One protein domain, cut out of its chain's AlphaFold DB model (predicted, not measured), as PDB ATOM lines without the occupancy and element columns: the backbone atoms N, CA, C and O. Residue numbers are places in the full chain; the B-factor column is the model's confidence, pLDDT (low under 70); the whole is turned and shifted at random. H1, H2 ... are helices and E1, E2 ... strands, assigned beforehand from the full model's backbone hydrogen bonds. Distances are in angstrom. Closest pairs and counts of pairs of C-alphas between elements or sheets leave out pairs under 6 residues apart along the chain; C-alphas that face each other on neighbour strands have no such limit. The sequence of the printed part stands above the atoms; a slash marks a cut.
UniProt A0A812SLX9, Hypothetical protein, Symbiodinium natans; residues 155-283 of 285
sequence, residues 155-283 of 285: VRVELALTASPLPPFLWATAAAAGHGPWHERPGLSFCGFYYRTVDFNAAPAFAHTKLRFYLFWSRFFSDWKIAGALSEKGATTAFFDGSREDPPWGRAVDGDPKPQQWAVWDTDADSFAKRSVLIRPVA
ATOM      1  N   VAL A 155     150.685 205.057  36.192       71.12
ATOM      2  CA  VAL A 155     149.783 203.926  35.999       71.12
ATOM      3  C   VAL A 155     149.005 203.722  37.284       71.12
ATOM      4  O   VAL A 155     149.574 203.663  38.371       71.12
ATOM      5  N   ARG A 156     147.689 203.595  37.175       75.69
ATOM      6  CA  ARG A 156     146.823 203.270  38.302       75.69
ATOM      7  C   ARG A 156     146.366 201.826  38.175       75.69
ATOM      8  O   ARG A 156     145.770 201.447  37.169       75.69
ATOM      9  N   VAL A 157     146.669 201.040  39.200       75.62
ATOM     10  CA  VAL A 157     146.276 199.636  39.321       75.62
ATOM     11  C   VAL A 157     145.093 199.564  40.271       75.62
ATOM     12  O   VAL A 157     145.208 199.891  41.452       75.62
ATOM     13  N   GLU A 158     143.954 199.133  39.758       74.88
ATOM     14  CA  GLU A 158     142.708 198.976  40.499       74.88
ATOM     15  C   GLU A 158     142.231 197.539  40.362       74.88
ATOM     16  O   GLU A 158     142.405 196.916  39.321       74.88
ATOM     17  N   LEU A 159     141.580 196.991  41.376       63.44
ATOM     18  CA  LEU A 159     140.788 195.789  41.154       63.44
ATOM     19  C   LEU A 159     139.464 196.199  40.539       63.44
ATOM     20  O   LEU A 159     138.689 196.944  41.137       63.44
ATOM     21  N   ALA A 160     139.170 195.645  39.373       57.09
ATOM     22  CA  ALA A 160     137.804 195.595  38.908       57.09
ATOM     23  C   ALA A 160     137.118 194.493  39.723       57.09
ATOM     24  O   ALA A 160     137.075 193.346  39.288       57.09
ATOM     25  N   LEU A 161     136.628 194.782  40.937       47.41
ATOM     26  CA  LEU A 161     135.734 193.823  41.603       47.41
ATOM     27  C   LEU A 161     134.494 193.725  40.716       47.41
ATOM     28  O   LEU A 161     133.593 194.554  40.781       47.41
ATOM     29  N   THR A 162     134.441 192.683  39.897       40.78
ATOM     30  CA  THR A 162     133.310 192.343  39.029       40.78
ATOM     31  C   THR A 162     132.070 191.915  39.824       40.78
ATOM     32  O   THR A 162     131.121 191.409  39.243       40.78
ATOM     33  N   ALA A 163     132.077 192.080  41.151       35.53
ATOM     34  CA  ALA A 163     131.048 191.592  42.062       35.53
ATOM     35  C   ALA A 163     130.807 192.511  43.277       35.53
ATOM     36  O   ALA A 163     130.267 192.054  44.279       35.53
ATOM     37  N   SER A 164     131.213 193.787  43.236       41.47
ATOM     38  CA  SER A 164     130.722 194.750  44.233       41.47
ATOM     39  C   SER A 164     129.528 195.503  43.641       41.47
ATOM     40  O   SER A 164     129.641 196.009  42.524       41.47
ATOM     41  N   PRO A 165     128.397 195.603  44.358       42.59
ATOM     42  CA  PRO A 165     127.188 196.283  43.886       42.59
ATOM     43  C   PRO A 165     127.350 197.808  43.773       42.59
ATOM     44  O   PRO A 165     126.420 198.499  43.367       42.59
ATOM     45  N   LEU A 166     128.509 198.352  44.152       44.34
ATOM     46  CA  LEU A 166     128.751 199.785  44.103       44.34
ATOM     47  C   LEU A 166     129.103 200.222  42.672       44.34
ATOM     48  O   LEU A 166     130.048 199.682  42.090       44.34
ATOM     49  N   PRO A 167     128.398 201.213  42.104       46.44
ATOM     50  CA  PRO A 167     128.667 201.692  40.758       46.44
ATOM     51  C   PRO A 167     130.080 202.302  40.617       46.44
ATOM     52  O   PRO A 167     130.564 202.935  41.560       46.44
ATOM     53  N   PRO A 168     130.740 202.175  39.444       48.00
ATOM     54  CA  PRO A 168     132.160 202.506  39.226       48.00
ATOM     55  C   PRO A 168     132.606 203.910  39.660       48.00
ATOM     56  O   PRO A 168     133.768 204.116  40.008       48.00
ATOM     57  N   PHE A 169     131.697 204.889  39.669       50.47
ATOM     58  CA  PHE A 169     132.022 206.254  40.082       50.47
ATOM     59  C   PHE A 169     132.331 206.354  41.581       50.47
ATOM     60  O   PHE A 169     133.284 207.034  41.942       50.47
ATOM     61  N   LEU A 170     131.622 205.613  42.448       47.91
ATOM     62  CA  LEU A 170     131.861 205.629  43.901       47.91
ATOM     63  C   LEU A 170     133.241 205.078  44.270       47.91
ATOM     64  O   LEU A 170     133.845 205.460  45.271       47.91
ATOM     65  N   TRP A 171     133.774 204.211  43.421       53.09
ATOM     66  CA  TRP A 171     135.097 203.636  43.584       53.09
ATOM     67  C   TRP A 171     136.208 204.598  43.220       53.09
ATOM     68  O   TRP A 171     137.208 204.689  43.935       53.09
ATOM     69  N   ALA A 172     136.025 205.338  42.125       47.19
ATOM     70  CA  ALA A 172     136.943 206.397  41.747       47.19
ATOM     71  C   ALA A 172     137.055 207.434  42.875       47.19
ATOM     72  O   ALA A 172     138.172 207.854  43.177       47.19
ATOM     73  N   THR A 173     135.938 207.758  43.542       50.31
ATOM     74  CA  THR A 173     135.881 208.680  44.687       50.31
ATOM     75  C   THR A 173     136.565 208.115  45.935       50.31
ATOM     76  O   THR A 173     137.418 208.789  46.507       50.31
ATOM     77  N   ALA A 174     136.277 206.869  46.331       47.41
ATOM     78  CA  ALA A 174     136.898 206.245  47.508       47.41
ATOM     79  C   ALA A 174     138.422 206.088  47.354       47.41
ATOM     80  O   ALA A 174     139.191 206.345  48.282       47.41
ATOM     81  N   ALA A 175     138.878 205.723  46.156       48.75
ATOM     82  CA  ALA A 175     140.300 205.612  45.860       48.75
ATOM     83  C   ALA A 175     140.993 206.982  45.703       48.75
ATOM     84  O   ALA A 175     142.158 207.105  46.077       48.75
ATOM     85  N   ALA A 176     140.301 208.021  45.214       49.28
ATOM     86  CA  ALA A 176     140.827 209.393  45.190       49.28
ATOM     87  C   ALA A 176     140.939 210.006  46.599       49.28
ATOM     88  O   ALA A 176     141.875 210.753  46.864       49.28
ATOM     89  N   ALA A 177     140.043 209.639  47.519       52.81
ATOM     90  CA  ALA A 177     140.067 210.080  48.912       52.81
ATOM     91  C   ALA A 177     141.132 209.374  49.775       52.81
ATOM     92  O   ALA A 177     141.231 209.643  50.966       52.81
ATOM     93  N   GLY A 178     141.912 208.437  49.220       46.34
ATOM     94  CA  GLY A 178     142.905 207.672  49.985       46.34
ATOM     95  C   GLY A 178     142.311 206.675  50.990       46.34
ATOM     96  O   GLY A 178     143.069 206.042  51.718       46.34
ATOM     97  N   HIS A 179     140.988 206.500  50.987       47.56
ATOM     98  CA  HIS A 179     140.217 205.615  51.862       47.56
ATOM     99  C   HIS A 179     139.535 204.507  51.050       47.56
ATOM    100  O   HIS A 179     138.342 204.244  51.180       47.56
ATOM    101  N   GLY A 180     140.283 203.869  50.148       52.81
ATOM    102  CA  GLY A 180     139.777 202.697  49.443       52.81
ATOM    103  C   GLY A 180     139.748 201.476  50.377       52.81
ATOM    104  O   GLY A 180     140.690 201.309  51.153       52.81
ATOM    105  N   PRO A 181     138.759 200.568  50.264       52.28
ATOM    106  CA  PRO A 181     138.627 199.353  51.093       52.28
ATOM    107  C   PRO A 181     139.762 198.319  50.899       52.28
ATOM    108  O   PRO A 181     139.689 197.187  51.369       52.28
ATOM    109  N   TRP A 182     140.820 198.683  50.173       51.94
ATOM    110  CA  TRP A 182     141.963 197.839  49.823       51.94
ATOM    111  C   TRP A 182     142.923 197.626  50.986       51.94
ATOM    112  O   TRP A 182     143.553 196.578  51.067       51.94
ATOM    113  N   HIS A 183     143.030 198.608  51.885       50.97
ATOM    114  CA  HIS A 183     143.933 198.534  53.034       50.97
ATOM    115  C   HIS A 183     143.508 197.470  54.052       50.97
ATOM    116  O   HIS A 183     144.351 196.965  54.787       50.97
ATOM    117  N   GLU A 184     142.228 197.096  54.060       55.06
ATOM    118  CA  GLU A 184     141.663 196.132  55.007       55.06
ATOM    119  C   GLU A 184     141.748 194.679  54.515       55.06
ATOM    120  O   GLU A 184     141.498 193.759  55.288       55.06
ATOM    121  N   ARG A 185     142.116 194.440  53.246       59.28
ATOM    122  CA  ARG A 185     142.261 193.086  52.687       59.28
ATOM    123  C   ARG A 185     143.742 192.742  52.480       59.28
ATOM    124  O   ARG A 185     144.343 193.277  51.545       59.28
ATOM    125  N   PRO A 186     144.316 191.813  53.272       56.34
ATOM    126  CA  PRO A 186     145.747 191.477  53.262       56.34
ATOM    127  C   PRO A 186     146.366 191.103  51.898       56.34
ATOM    128  O   PRO A 186     147.578 191.187  51.747       56.34
ATOM    129  N   GLY A 187     145.576 190.763  50.875       64.00
ATOM    130  CA  GLY A 187     146.067 190.418  49.530       64.00
ATOM    131  C   GLY A 187     146.007 191.531  48.473       64.00
ATOM    132  O   GLY A 187     146.372 191.286  47.327       64.00
ATOM    133  N   LEU A 188     145.518 192.736  48.798       73.50
ATOM    134  CA  LEU A 188     145.227 193.785  47.797       73.50
ATOM    135  C   LEU A 188     145.996 195.088  48.027       73.50
ATOM    136  O   LEU A 188     145.733 196.100  47.376       73.50
ATOM    137  N   SER A 189     146.995 195.055  48.909       82.50
ATOM    138  CA  SER A 189     147.843 196.207  49.219       82.50
ATOM    139  C   SER A 189     148.597 196.748  48.003       82.50
ATOM    140  O   SER A 189     149.080 197.869  48.042       82.50
ATOM    141  N   PHE A 190     148.731 195.972  46.926       86.38
ATOM    142  CA  PHE A 190     149.425 196.413  45.719       86.38
ATOM    143  C   PHE A 190     148.576 197.321  44.809       86.38
ATOM    144  O   PHE A 190     149.109 197.872  43.846       86.38
ATOM    145  N   CYS A 191     147.273 197.479  45.062       90.31
ATOM    146  CA  CYS A 191     146.439 198.415  44.310       90.31
ATOM    147  C   CYS A 191     146.748 199.865  44.700       90.31
ATOM    148  O   CYS A 191     146.846 200.200  45.878       90.31
ATOM    149  N   GLY A 192     146.842 200.744  43.706       90.00
ATOM    150  CA  GLY A 192     147.171 202.146  43.919       90.00
ATOM    151  C   GLY A 192     147.814 202.796  42.703       90.00
ATOM    152  O   GLY A 192     147.652 202.349  41.565       90.00
ATOM    153  N   PHE A 193     148.531 203.885  42.955       89.50
ATOM    154  CA  PHE A 193     149.230 204.644  41.926       89.50
ATOM    155  C   PHE A 193     150.679 204.198  41.832       89.50
ATOM    156  O   PHE A 193     151.350 204.034  42.856       89.50
ATOM    157  N   TYR A 194     151.152 204.065  40.603       93.25
ATOM    158  CA  TYR A 194     152.508 203.708  40.250       93.25
ATOM    159  C   TYR A 194     153.117 204.786  39.355       93.25
ATOM    160  O   TYR A 194     152.448 205.318  38.469       93.25
ATOM    161  N   TYR A 195     154.397 205.077  39.558       91.94
ATOM    162  CA  TYR A 195     155.167 206.003  38.731       91.94
ATOM    163  C   TYR A 195     156.262 205.252  37.973       91.94
ATOM    164  O   TYR A 195     156.823 204.281  38.489       91.94
ATOM    165  N   ARG A 196     156.567 205.687  36.746       92.94
ATOM    166  CA  ARG A 196     157.641 205.107  35.928       92.94
ATOM    167  C   ARG A 196     158.988 205.216  36.651       92.94
ATOM    168  O   ARG A 196     159.346 206.276  37.159       92.94
ATOM    169  N   THR A 197     159.737 204.120  36.680       94.06
ATOM    170  CA  THR A 197     161.117 204.059  37.176       94.06
ATOM    171  C   THR A 197     162.093 203.766  36.041       94.06
ATOM    172  O   THR A 197     161.710 203.736  34.872       94.06
ATOM    173  N   VAL A 198     163.356 203.504  36.396       92.25
ATOM    174  CA  VAL A 198     164.327 202.894  35.481       92.25
ATOM    175  C   VAL A 198     163.765 201.608  34.884       92.25
ATOM    176  O   VAL A 198     163.059 200.857  35.564       92.25
ATOM    177  N   ASP A 199     164.094 201.367  33.620       93.69
ATOM    178  CA  ASP A 199     163.672 200.164  32.916       93.69
ATOM    179  C   ASP A 199     164.269 198.914  33.552       93.69
ATOM    180  O   ASP A 199     165.428 198.878  33.971       93.69
ATOM    181  N   PHE A 200     163.467 197.858  33.574       93.81
ATOM    182  CA  PHE A 200     163.871 196.543  34.039       93.81
ATOM    183  C   PHE A 200     163.715 195.562  32.884       93.81
ATOM    184  O   PHE A 200     162.674 195.527  32.231       93.81
ATOM    185  N   ASN A 201     164.754 194.777  32.590       91.88
ATOM    186  CA  ASN A 201     164.758 193.846  31.455       91.88
ATOM    187  C   ASN A 201     164.453 194.497  30.088       91.88
ATOM    188  O   ASN A 201     163.810 193.880  29.236       91.88
ATOM    189  N   ALA A 202     164.931 195.729  29.871       89.50
ATOM    190  CA  ALA A 202     164.646 196.523  28.668       89.50
ATOM    191  C   ALA A 202     163.135 196.703  28.406       89.50
ATOM    192  O   ALA A 202     162.688 196.751  27.258       89.50
ATOM    193  N   ALA A 203     162.352 196.748  29.483       89.62
ATOM    194  CA  ALA A 203     160.933 197.037  29.475       89.62
ATOM    195  C   ALA A 203     160.610 198.091  30.551       89.62
ATOM    196  O   ALA A 203     161.323 198.186  31.558       89.62
ATOM    197  N   PRO A 204     159.521 198.854  30.368       92.25
ATOM    198  CA  PRO A 204     159.028 199.776  31.380       92.25
ATOM    199  C   PRO A 204     158.789 199.089  32.727       92.25
ATOM    200  O   PRO A 204     158.159 198.030  32.790       92.25
ATOM    201  N   ALA A 205     159.245 199.722  33.806       94.44
ATOM    202  CA  ALA A 205     158.947 199.311  35.173       94.44
ATOM    203  C   ALA A 205     158.369 200.483  35.966       94.44
ATOM    204  O   ALA A 205     158.704 201.638  35.718       94.44
ATOM    205  N   PHE A 206     157.488 200.195  36.916       95.06
ATOM    206  CA  PHE A 206     156.798 201.214  37.691       95.06
ATOM    207  C   PHE A 206     156.860 200.873  39.171       95.06
ATOM    208  O   PHE A 206     156.687 199.715  39.539       95.06
ATOM    209  N   ALA A 207     157.071 201.868  40.025       94.69
ATOM    210  CA  ALA A 207     157.079 201.706  41.473       94.69
ATOM    211  C   ALA A 207     155.800 202.273  42.078       94.69
ATOM    212  O   ALA A 207     155.313 203.325  41.665       94.69
ATOM    213  N   HIS A 208     155.262 201.575  43.071       93.75
ATOM    214  CA  HIS A 208     154.089 202.012  43.804       93.75
ATOM    215  C   HIS A 208     154.426 203.244  44.655       93.75
ATOM    216  O   HIS A 208     155.446 203.305  45.335       93.75
ATOM    217  N   THR A 209     153.540 204.235  44.647       89.62
ATOM    218  CA  THR A 209     153.746 205.551  45.281       89.62
ATOM    219  C   THR A 209     153.886 205.501  46.803       89.62
ATOM    220  O   THR A 209     154.627 206.294  47.374       89.62
ATOM    221  N   LYS A 210     153.172 204.588  47.473       88.44
ATOM    222  CA  LYS A 210     153.127 204.507  48.949       88.44
ATOM    223  C   LYS A 210     153.787 203.271  49.558       88.44
ATOM    224  O   LYS A 210     154.001 203.220  50.760       88.44
ATOM    225  N   LEU A 211     154.030 202.238  48.759       90.00
ATOM    226  CA  LEU A 211     154.353 200.893  49.239       90.00
ATOM    227  C   LEU A 211     155.488 200.344  48.390       90.00
ATOM    228  O   LEU A 211     155.714 200.805  47.276       90.00
ATOM    229  N   ARG A 212     156.204 199.346  48.902       91.44
ATOM    230  CA  ARG A 212     157.336 198.744  48.190       91.44
ATOM    231  C   ARG A 212     156.849 197.684  47.205       91.44
ATOM    232  O   ARG A 212     157.173 196.521  47.372       91.44
ATOM    233  N   PHE A 213     156.057 198.087  46.216       94.62
ATOM    234  CA  PHE A 213     155.640 197.231  45.104       94.62
ATOM    235  C   PHE A 213     156.153 197.782  43.781       94.62
ATOM    236  O   PHE A 213     156.255 198.994  43.597       94.62
ATOM    237  N   TYR A 214     156.439 196.881  42.851       95.31
ATOM    238  CA  TYR A 214     156.888 197.202  41.506       95.31
ATOM    239  C   TYR A 214     156.070 196.434  40.481       95.31
ATOM    240  O   TYR A 214     155.859 195.240  40.667       95.31
ATOM    241  N   LEU A 215     155.676 197.102  39.399       96.06
ATOM    242  CA  LEU A 215     155.072 196.519  38.205       96.06
ATOM    243  C   LEU A 215     156.124 196.463  37.091       96.06
ATOM    244  O   LEU A 215     156.651 197.505  36.708       96.06
ATOM    245  N   PHE A 216     156.451 195.278  36.577       95.88
ATOM    246  CA  PHE A 216     157.512 195.103  35.574       95.88
ATOM    247  C   PHE A 216     157.319 193.841  34.729       95.88
ATOM    248  O   PHE A 216     156.557 192.947  35.087       95.88
ATOM    249  N   TRP A 217     158.048 193.748  33.617       96.06
ATOM    250  CA  TRP A 217     158.095 192.550  32.779       96.06
ATOM    251  C   TRP A 217     159.203 191.583  33.228       96.06
ATOM    252  O   TRP A 217     160.382 191.949  33.312       96.06
ATOM    253  N   SER A 218     158.856 190.321  33.478       94.94
ATOM    254  CA  SER A 218     159.831 189.264  33.750       94.94
ATOM    255  C   SER A 218     160.250 188.569  32.460       94.94
ATOM    256  O   SER A 218     159.457 187.875  31.827       94.94
ATOM    257  N   ARG A 219     161.532 188.658  32.086       92.50
ATOM    258  CA  ARG A 219     162.053 187.894  30.942       92.50
ATOM    259  C   ARG A 219     162.084 186.395  31.237       92.50
ATOM    260  O   ARG A 219     161.874 185.589  30.331       92.50
ATOM    261  N   PHE A 220     162.339 186.017  32.489       90.38
ATOM    262  CA  PHE A 220     162.431 184.616  32.889       90.38
ATOM    263  C   PHE A 220     161.105 183.866  32.727       90.38
ATOM    264  O   PHE A 220     161.103 182.756  32.189       90.38
ATOM    265  N   PHE A 221     160.006 184.479  33.170       89.00
ATOM    266  CA  PHE A 221     158.665 183.892  33.113       89.00
ATOM    267  C   PHE A 221     157.873 184.313  31.870       89.00
ATOM    268  O   PHE A 221     156.934 183.620  31.494       89.00
ATOM    269  N   SER A 222     158.329 185.356  31.168       93.12
ATOM    270  CA  SER A 222     157.628 185.948  30.024       93.12
ATOM    271  C   SER A 222     156.218 186.418  30.398       93.12
ATOM    272  O   SER A 222     155.268 186.113  29.687       93.12
ATOM    273  N   ASP A 223     156.105 187.123  31.525       95.19
ATOM    274  CA  ASP A 223     154.859 187.655  32.078       95.19
ATOM    275  C   ASP A 223     155.056 189.059  32.686       95.19
ATOM    276  O   ASP A 223     156.179 189.509  32.953       95.19
ATOM    277  N   TRP A 224     153.948 189.769  32.908       95.44
ATOM    278  CA  TRP A 224     153.937 190.999  33.703       95.44
ATOM    279  C   TRP A 224     153.741 190.655  35.174       95.44
ATOM    280  O   TRP A 224     152.871 189.857  35.512       95.44
ATOM    281  N   LYS A 225     154.522 191.278  36.060       96.00
ATOM    282  CA  LYS A 225     154.543 190.974  37.493       96.00
ATOM    283  C   LYS A 225     154.348 192.201  38.353       96.00
ATOM    284  O   LYS A 225     154.862 193.270  38.040       96.00
ATOM    285  N   ILE A 226     153.688 191.985  39.484       95.62
ATOM    286  CA  ILE A 226     153.679 192.878  40.633       95.62
ATOM    287  C   ILE A 226     154.378 192.165  41.788       95.62
ATOM    288  O   ILE A 226     153.966 191.073  42.188       95.62
ATOM    289  N   ALA A 227     155.455 192.749  42.309       95.00
ATOM    290  CA  ALA A 227     156.258 192.138  43.370       95.00
ATOM    291  C   ALA A 227     156.879 193.172  44.313       95.00
ATOM    292  O   ALA A 227     156.980 194.351  43.982       95.00
ATOM    293  N   GLY A 228     157.350 192.705  45.474       90.94
ATOM    294  CA  GLY A 228     158.002 193.548  46.483       90.94
ATOM    295  C   GLY A 228     159.384 194.095  46.085       90.94
ATOM    296  O   GLY A 228     159.929 194.990  46.731       90.94
ATOM    297  N   ALA A 229     159.975 193.545  45.021       93.62
ATOM    298  CA  ALA A 229     161.283 193.922  44.503       93.62
ATOM    299  C   ALA A 229     161.359 193.699  42.985       93.62
ATOM    300  O   ALA A 229     160.735 192.776  42.458       93.62
ATOM    301  N   LEU A 230     162.183 194.496  42.300       93.50
ATOM    302  CA  LEU A 230     162.558 194.288  40.896       93.50
ATOM    303  C   LEU A 230     163.530 193.105  40.780       93.50
ATOM    304  O   LEU A 230     164.747 193.276  40.727       93.50
ATOM    305  N   SER A 231     162.996 191.887  40.800       93.06
ATOM    306  CA  SER A 231     163.780 190.654  40.710       93.06
ATOM    307  C   SER A 231     163.079 189.634  39.829       93.06
ATOM    308  O   SER A 231     161.883 189.392  39.972       93.06
ATOM    309  N   GLU A 232     163.835 188.972  38.951       87.44
ATOM    310  CA  GLU A 232     163.283 187.911  38.102       87.44
ATOM    311  C   GLU A 232     162.822 186.694  38.903       87.44
ATOM    312  O   GLU A 232     161.863 186.041  38.507       87.44
ATOM    313  N   LYS A 233     163.497 186.400  40.022       87.00
ATOM    314  CA  LYS A 233     163.267 185.218  40.871       87.00
ATOM    315  C   LYS A 233     162.631 185.569  42.222       87.00
ATOM    316  O   LYS A 233     162.656 184.758  43.140       87.00
ATOM    317  N   GLY A 234     162.125 186.792  42.368       81.50
ATOM    318  CA  GLY A 234     161.523 187.258  43.613       81.50
ATOM    319  C   GLY A 234     160.126 186.686  43.862       81.50
ATOM    320  O   GLY A 234     159.429 186.268  42.931       81.50
ATOM    321  N   ALA A 235     159.703 186.732  45.128       85.12
ATOM    322  CA  ALA A 235     158.323 186.463  45.513       85.12
ATOM    323  C   ALA A 235     157.380 187.389  44.729       85.12
ATOM    324  O   ALA A 235     157.543 188.609  44.730       85.12
ATOM    325  N   THR A 236     156.428 186.788  44.017       92.88
ATOM    326  CA  THR A 236     155.498 187.491  43.129       92.88
ATOM    327  C   THR A 236     154.153 187.626  43.833       92.88
ATOM    328  O   THR A 236     153.596 186.628  44.273       92.88
ATOM    329  N   THR A 237     153.633 188.847  43.933       94.06
ATOM    330  CA  THR A 237     152.325 189.124  44.548       94.06
ATOM    331  C   THR A 237     151.200 188.947  43.539       94.06
ATOM    332  O   THR A 237     150.150 188.409  43.872       94.06
ATOM    333  N   ALA A 238     151.416 189.364  42.294       94.88
ATOM    334  CA  ALA A 238     150.486 189.099  41.208       94.88
ATOM    335  C   ALA A 238     151.223 188.962  39.877       94.88
ATOM    336  O   ALA A 238     152.275 189.575  39.686       94.88
ATOM    337  N   PHE A 239     150.666 188.193  38.947       95.38
ATOM    338  CA  PHE A 239     151.166 188.126  37.578       95.38
ATOM    339  C   PHE A 239     150.043 188.064  36.544       95.38
ATOM    340  O   PHE A 239     148.923 187.629  36.826       95.38
ATOM    341  N   PHE A 240     150.369 188.509  35.338       93.75
ATOM    342  CA  PHE A 240     149.501 188.518  34.172       93.75
ATOM    343  C   PHE A 240     150.213 187.865  32.994       93.75
ATOM    344  O   PHE A 240     151.277 188.321  32.565       93.75
ATOM    345  N   ASP A 241     149.591 186.805  32.479       87.00
ATOM    346  CA  ASP A 241     150.025 186.086  31.281       87.00
ATOM    347  C   ASP A 241     149.673 186.917  30.035       87.00
ATOM    348  O   ASP A 241     148.642 186.728  29.387       87.00
ATOM    349  N   GLY A 242     150.500 187.930  29.779       83.19
ATOM    350  CA  GLY A 242     150.443 188.808  28.614       83.19
ATOM    351  C   GLY A 242     151.748 188.765  27.827       83.19
ATOM    352  O   GLY A 242     152.709 188.120  28.238       83.19
ATOM    353  N   SER A 243     151.811 189.464  26.694       85.31
ATOM    354  CA  SER A 243     153.077 189.660  25.981       85.31
ATOM    355  C   SER A 243     153.788 190.918  26.477       85.31
ATOM    356  O   SER A 243     153.188 191.820  27.065       85.31
ATOM    357  N   ARG A 244     155.093 191.000  26.216       85.38
ATOM    358  CA  ARG A 244     155.876 192.201  26.518       85.38
ATOM    359  C   ARG A 244     155.391 193.385  25.684       85.38
ATOM    360  O   ARG A 244     155.409 194.519  26.144       85.38
ATOM    361  N   GLU A 245     154.992 193.089  24.451       85.81
ATOM    362  CA  GLU A 245     154.533 194.028  23.433       85.81
ATOM    363  C   GLU A 245     153.096 194.524  23.681       85.81
ATOM    364  O   GLU A 245     152.748 195.598  23.200       85.81
ATOM    365  N   ASP A 246     152.289 193.788  24.456       85.00
ATOM    366  CA  ASP A 246     150.946 194.173  24.920       85.00
ATOM    367  C   ASP A 246     150.986 194.416  26.441       85.00
ATOM    368  O   ASP A 246     150.590 193.545  27.227       85.00
ATOM    369  N   PRO A 247     151.529 195.565  26.900       88.31
ATOM    370  CA  PRO A 247     151.577 195.866  28.320       88.31
ATOM    371  C   PRO A 247     150.164 195.968  28.900       88.31
ATOM    372  O   PRO A 247     149.217 196.314  28.191       88.31
ATOM    373  N   PRO A 248     149.989 195.773  30.215       88.50
ATOM    374  CA  PRO A 248     148.659 195.747  30.806       88.50
ATOM    375  C   PRO A 248     147.929 197.099  30.730       88.50
ATOM    376  O   PRO A 248     146.704 197.127  30.785       88.50
ATOM    377  N   TRP A 249     148.643 198.210  30.530       86.19
ATOM    378  CA  TRP A 249     148.054 199.523  30.220       86.19
ATOM    379  C   TRP A 249     147.884 199.792  28.709       86.19
ATOM    380  O   TRP A 249     147.250 200.774  28.337       86.19
ATOM    381  N   GLY A 250     148.446 198.954  27.830       73.31
ATOM    382  CA  GLY A 250     148.481 199.141  26.372       73.31
ATOM    383  C   GLY A 250     147.136 198.944  25.674       73.31
ATOM    384  O   GLY A 250     146.879 199.560  24.645       73.31
ATOM    385  N   ARG A 251     146.209 198.184  26.269       61.12
ATOM    386  CA  ARG A 251     144.848 198.016  25.720       61.12
ATOM    387  C   ARG A 251     143.942 199.240  25.875       61.12
ATOM    388  O   ARG A 251     142.799 199.189  25.432       61.12
ATOM    389  N   ALA A 252     144.430 200.308  26.503       57.75
ATOM    390  CA  ALA A 252     143.698 201.558  26.691       57.75
ATOM    391  C   ALA A 252     143.977 202.607  25.597       57.75
ATOM    392  O   ALA A 252     143.475 203.721  25.693       57.75
ATOM    393  N   VAL A 253     144.792 202.291  24.579       50.16
ATOM    394  CA  VAL A 253     145.237 203.287  23.581       50.16
ATOM    395  C   VAL A 253     144.077 203.841  22.732       50.16
ATOM    396  O   VAL A 253     144.145 205.001  22.347       50.16
ATOM    397  N   ASP A 254     142.980 203.088  22.559       52.84
ATOM    398  CA  ASP A 254     141.797 203.509  21.779       52.84
ATOM    399  C   ASP A 254     140.464 203.469  22.565       52.84
ATOM    400  O   ASP A 254     139.386 203.531  21.969       52.84
ATOM    401  N   GLY A 255     140.479 203.334  23.900       62.75
ATOM    402  CA  GLY A 255     139.231 203.253  24.672       62.75
ATOM    403  C   GLY A 255     139.383 202.971  26.165       62.75
ATOM    404  O   GLY A 255     140.491 202.910  26.698       62.75
ATOM    405  N   ASP A 256     138.238 202.788  26.833       72.44
ATOM    406  CA  ASP A 256     138.182 202.475  28.260       72.44
ATOM    407  C   ASP A 256     139.048 201.242  28.581       72.44
ATOM    408  O   ASP A 256     138.907 200.194  27.932       72.44
ATOM    409  N   PRO A 257     139.946 201.334  29.579       76.00
ATOM    410  CA  PRO A 257     140.787 200.218  29.973       76.00
ATOM    411  C   PRO A 257     139.892 199.026  30.343       76.00
ATOM    412  O   PRO A 257     138.918 199.154  31.087       76.00
ATOM    413  N   LYS A 258     140.203 197.850  29.794       81.31
ATOM    414  CA  LYS A 258     139.437 196.629  30.068       81.31
ATOM    415  C   LYS A 258     140.028 195.892  31.267       81.31
ATOM    416  O   LYS A 258     141.251 195.748  31.334       81.31
ATOM    417  N   PRO A 259     139.190 195.366  32.175       85.88
ATOM    418  CA  PRO A 259     139.663 194.483  33.227       85.88
ATOM    419  C   PRO A 259     140.386 193.256  32.656       85.88
ATOM    420  O   PRO A 259     139.916 192.626  31.708       85.88
ATOM    421  N   GLN A 260     141.527 192.916  33.244       88.81
ATOM    422  CA  GLN A 260     142.377 191.789  32.866       88.81
ATOM    423  C   GLN A 260     142.363 190.728  33.962       88.81
ATOM    424  O   GLN A 260     142.221 191.039  35.142       88.81
ATOM    425  N   GLN A 261     142.538 189.464  33.586       92.00
ATOM    426  CA  GLN A 261     142.613 188.365  34.546       92.00
ATOM    427  C   GLN A 261     144.051 188.188  35.026       92.00
ATOM    428  O   GLN A 261     144.909 187.740  34.271       92.00
ATOM    429  N   TRP A 262     144.293 188.530  36.284       94.00
ATOM    430  CA  TRP A 262     145.573 188.384  36.962       94.00
ATOM    431  C   TRP A 262     145.510 187.212  37.936       94.00
ATOM    432  O   TRP A 262     144.489 186.984  38.582       94.00
ATOM    433  N   ALA A 263     146.605 186.479  38.070       93.50
ATOM    434  CA  ALA A 263     146.793 185.542  39.163       93.50
ATOM    435  C   ALA A 263     147.379 186.314  40.350       93.50
ATOM    436  O   ALA A 263     148.502 186.806  40.272       93.50
ATOM    437  N   VAL A 264     146.608 186.459  41.424       93.50
ATOM    438  CA  VAL A 264     146.968 187.229  42.624       93.50
ATOM    439  C   VAL A 264     147.164 186.267  43.787       93.50
ATOM    440  O   VAL A 264     146.333 185.383  43.990       93.50
ATOM    441  N   TRP A 265     148.259 186.425  44.526       89.50
ATOM    442  CA  TRP A 265     148.558 185.624  45.706       89.50
ATOM    443  C   TRP A 265     147.523 185.887  46.801       89.50
ATOM    444  O   TRP A 265     147.353 187.020  47.252       89.50
ATOM    445  N   ASP A 266     146.823 184.835  47.201       86.56
ATOM    446  CA  ASP A 266     145.851 184.832  48.281       86.56
ATOM    447  C   ASP A 266     146.529 184.242  49.521       86.56
ATOM    448  O   ASP A 266     146.861 183.057  49.555       86.56
ATOM    449  N   THR A 267     146.804 185.093  50.512       80.88
ATOM    450  CA  THR A 267     147.523 184.708  51.735       80.88
ATOM    451  C   THR A 267     146.745 183.711  52.576       80.88
ATOM    452  O   THR A 267     147.356 182.869  53.226       80.88
ATOM    453  N   ASP A 268     145.414 183.793  52.556       82.19
ATOM    454  CA  ASP A 268     144.553 182.945  53.379       82.19
ATOM    455  C   ASP A 268     144.450 181.540  52.777       82.19
ATOM    456  O   ASP A 268     144.412 180.542  53.496       82.19
ATOM    457  N   ALA A 269     144.437 181.461  51.444       83.00
ATOM    458  CA  ALA A 269     144.389 180.208  50.697       83.00
ATOM    459  C   ALA A 269     145.776 179.651  50.317       83.00
ATOM    460  O   ALA A 269     145.830 178.642  49.613       83.00
ATOM    461  N   ASP A 270     146.863 180.327  50.708       84.75
ATOM    462  CA  ASP A 270     148.263 180.012  50.369       84.75
ATOM    463  C   ASP A 270     148.462 179.638  48.885       84.75
ATOM    464  O   ASP A 270     149.130 178.667  48.518       84.75
ATOM    465  N   SER A 271     147.773 180.353  47.993       89.31
ATOM    466  CA  SER A 271     147.710 180.003  46.572       89.31
ATOM    467  C   SER A 271     147.361 181.196  45.689       89.31
ATOM    468  O   SER A 271     146.907 182.240  46.148       89.31
ATOM    469  N   PHE A 272     147.575 181.063  44.377       90.12
ATOM    470  CA  PHE A 272     147.182 182.095  43.419       90.12
ATOM    471  C   PHE A 272     145.707 181.959  43.022       90.12
ATOM    472  O   PHE A 272     145.296 180.946  42.455       90.12
ATOM    473  N   ALA A 273     144.933 183.024  43.225       88.88
ATOM    474  CA  ALA A 273     143.551 183.141  42.776       88.88
ATOM    475  C   ALA A 273     143.447 184.046  41.539       88.88
ATOM    476  O   ALA A 273     144.097 185.089  41.452       88.88
ATOM    477  N   LYS A 274     142.582 183.685  40.584       91.19
ATOM    478  CA  LYS A 274     142.276 184.560  39.442       91.19
ATOM    479  C   LYS A 274     141.437 185.747  39.913       91.19
ATOM    480  O   LYS A 274     140.363 185.564  40.486       91.19
ATOM    481  N   ARG A 275     141.921 186.964  39.673       90.94
ATOM    482  CA  ARG A 275     141.256 188.224  40.015       90.94
ATOM    483  C   ARG A 275     141.228 189.145  38.803       90.94
ATOM    484  O   ARG A 275     142.156 189.174  38.000       90.94
ATOM    485  N   SER A 276     140.160 189.923  38.698       88.81
ATOM    486  CA  SER A 276     140.004 190.919  37.646       88.81
ATOM    487  C   SER A 276     140.663 192.232  38.082       88.81
ATOM    488  O   SER A 276     140.219 192.875  39.034       88.81
ATOM    489  N   VAL A 277     141.755 192.613  37.422       89.44
ATOM    490  CA  VAL A 277     142.549 193.815  37.715       89.44
ATOM    491  C   VAL A 277     142.512 194.738  36.507       89.44
ATOM    492  O   VAL A 277     142.702 194.325  35.367       89.44
ATOM    493  N   LEU A 278     142.246 196.005  36.767       89.12
ATOM    494  CA  LEU A 278     142.231 197.090  35.812       89.12
ATOM    495  C   LEU A 278     143.513 197.906  35.971       89.12
ATOM    496  O   LEU A 278     143.779 198.454  37.039       89.12
ATOM    497  N   ILE A 279     144.301 198.010  34.907       89.12
ATOM    498  CA  ILE A 279     145.500 198.849  34.881       89.12
ATOM    499  C   ILE A 279     145.269 199.957  33.863       89.12
ATOM    500  O   ILE A 279     145.088 199.681  32.678       89.12
ATOM    501  N   ARG A 280     145.252 201.210  34.324       87.56
ATOM    502  CA  ARG A 280     144.964 202.367  33.474       87.56
ATOM    503  C   ARG A 280     146.099 203.386  33.471       87.56
ATOM    504  O   ARG A 280     146.639 203.675  34.542       87.56
ATOM    505  N   PRO A 281     146.451 203.948  32.306       86.06
ATOM    506  CA  PRO A 281     147.333 205.101  32.255       86.06
ATOM    507  C   PRO A 281     146.620 206.313  32.870       86.06
ATOM    508  O   PRO A 281     145.423 206.515  32.665       86.06
ATOM    509  N   VAL A 282     147.346 207.112  33.644       81.75
ATOM    510  CA  VAL A 282     146.868 208.375  34.207       81.75
ATOM    511  C   VAL A 282     147.714 209.489  33.611       81.75
ATOM    512  O   VAL A 282     148.936 209.499  33.757       81.75
ATOM    513  N   ALA A 283     147.060 210.420  32.916       75.69
ATOM    514  CA  ALA A 283     147.705 211.658  32.512       75.69
ATOM    515  C   ALA A 283     147.920 212.506  33.768       75.69
ATOM    516  O   ALA A 283     146.970 212.800  34.497       75.69
TER     517      ALA A 283
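Overview. This is residues 155 to 283 of the 285 residues of the protein "Hypothetical protein" of Symbiodinium natans (UniProt A0A812SLX9). The domain is a closed barrel of eight antiparallel strands, with one short helix, H1, out to one side of it between E1 and E2 along the chain. Round the ring run E1, E2, E3, E4, E5, E6, E7, E8 and back to E1, where the long, bending strand E8 meets the first strand. The printed part has 129 residues, with named elements in the order E1, H1, E2, E3, E4, E5, E6, E7, E8; these hold 56 residues, under half, and the class is mostly strand. The whole is compact, with a radius of gyration of the C-alphas of 14.0 A, and spans 39 by 37 by 24 A.

Along the chain. E1 is residues 155 to 159, 13.2 A long, from C-alpha 155 at (149.783, 203.926, 35.999). H1 is residues 168 to 176, 12.6 A, from C-alpha 168 at (132.160, 202.506, 39.226). E2 is residues 192 to 196, 13.5 A; E3, 206 to 208, 6.7 A; E4, 214 to 218, 11.5 A; E5, 223 to 227, 12.2 A; E6, 236 to 240, 10.8 A; and E7, 260 to 266, 17.3 A. E8 is residues 271 to 282, 31.0 A, ending with C-alpha 282 at (146.868, 208.375, 34.207).

Arrangement. In the barrel, E1 and E2 are antiparallel at 153 degrees, with N 155 and O 194 2.9 A apart, within hydrogen-bond range. E2 to E8 form a meander, each strand the antiparallel neighbour of the one before, and each two in succession are a hairpin. Within hydrogen-bond range are N 195 and O 207 of E2 and E3, 2.9 A; N 206 and O 215 of E3 and E4, 2.8 A; N 216 and O 225 of E4 and E5, 2.9 A; N 226 and O 238 of E5 and E6, 2.8 A; and N 239 and O 263 of E6 and E7, 2.9 A. E8 bends by 63 degrees at residue 274 and is staggered: residues 271 to 277 pair with E7, as N 262 and O 275 at 2.8 A, and 277 to 281 with E1, as N 156 and O 280 at 2.8 A. H1 is on the barrel, its closest C-alphas to E2 being those of Ala 175 and Gly 192, 7.9 A apart. In H1 every O i to N i+4 pair is within hydrogen-bond range. E1 and E5 are apart, for instance.

Size, cuts and confidence. The C-alphas of Pro 165 and Ala 202 are the two farthest apart, 40.4 A. The printed part has no cut. The links H1 to E2, 15 residues, and E6 to E7, 19 residues, are long. Mean pLDDT of the printed part is 78.8; residues 159 to 187 and 251 to 255 are under 70.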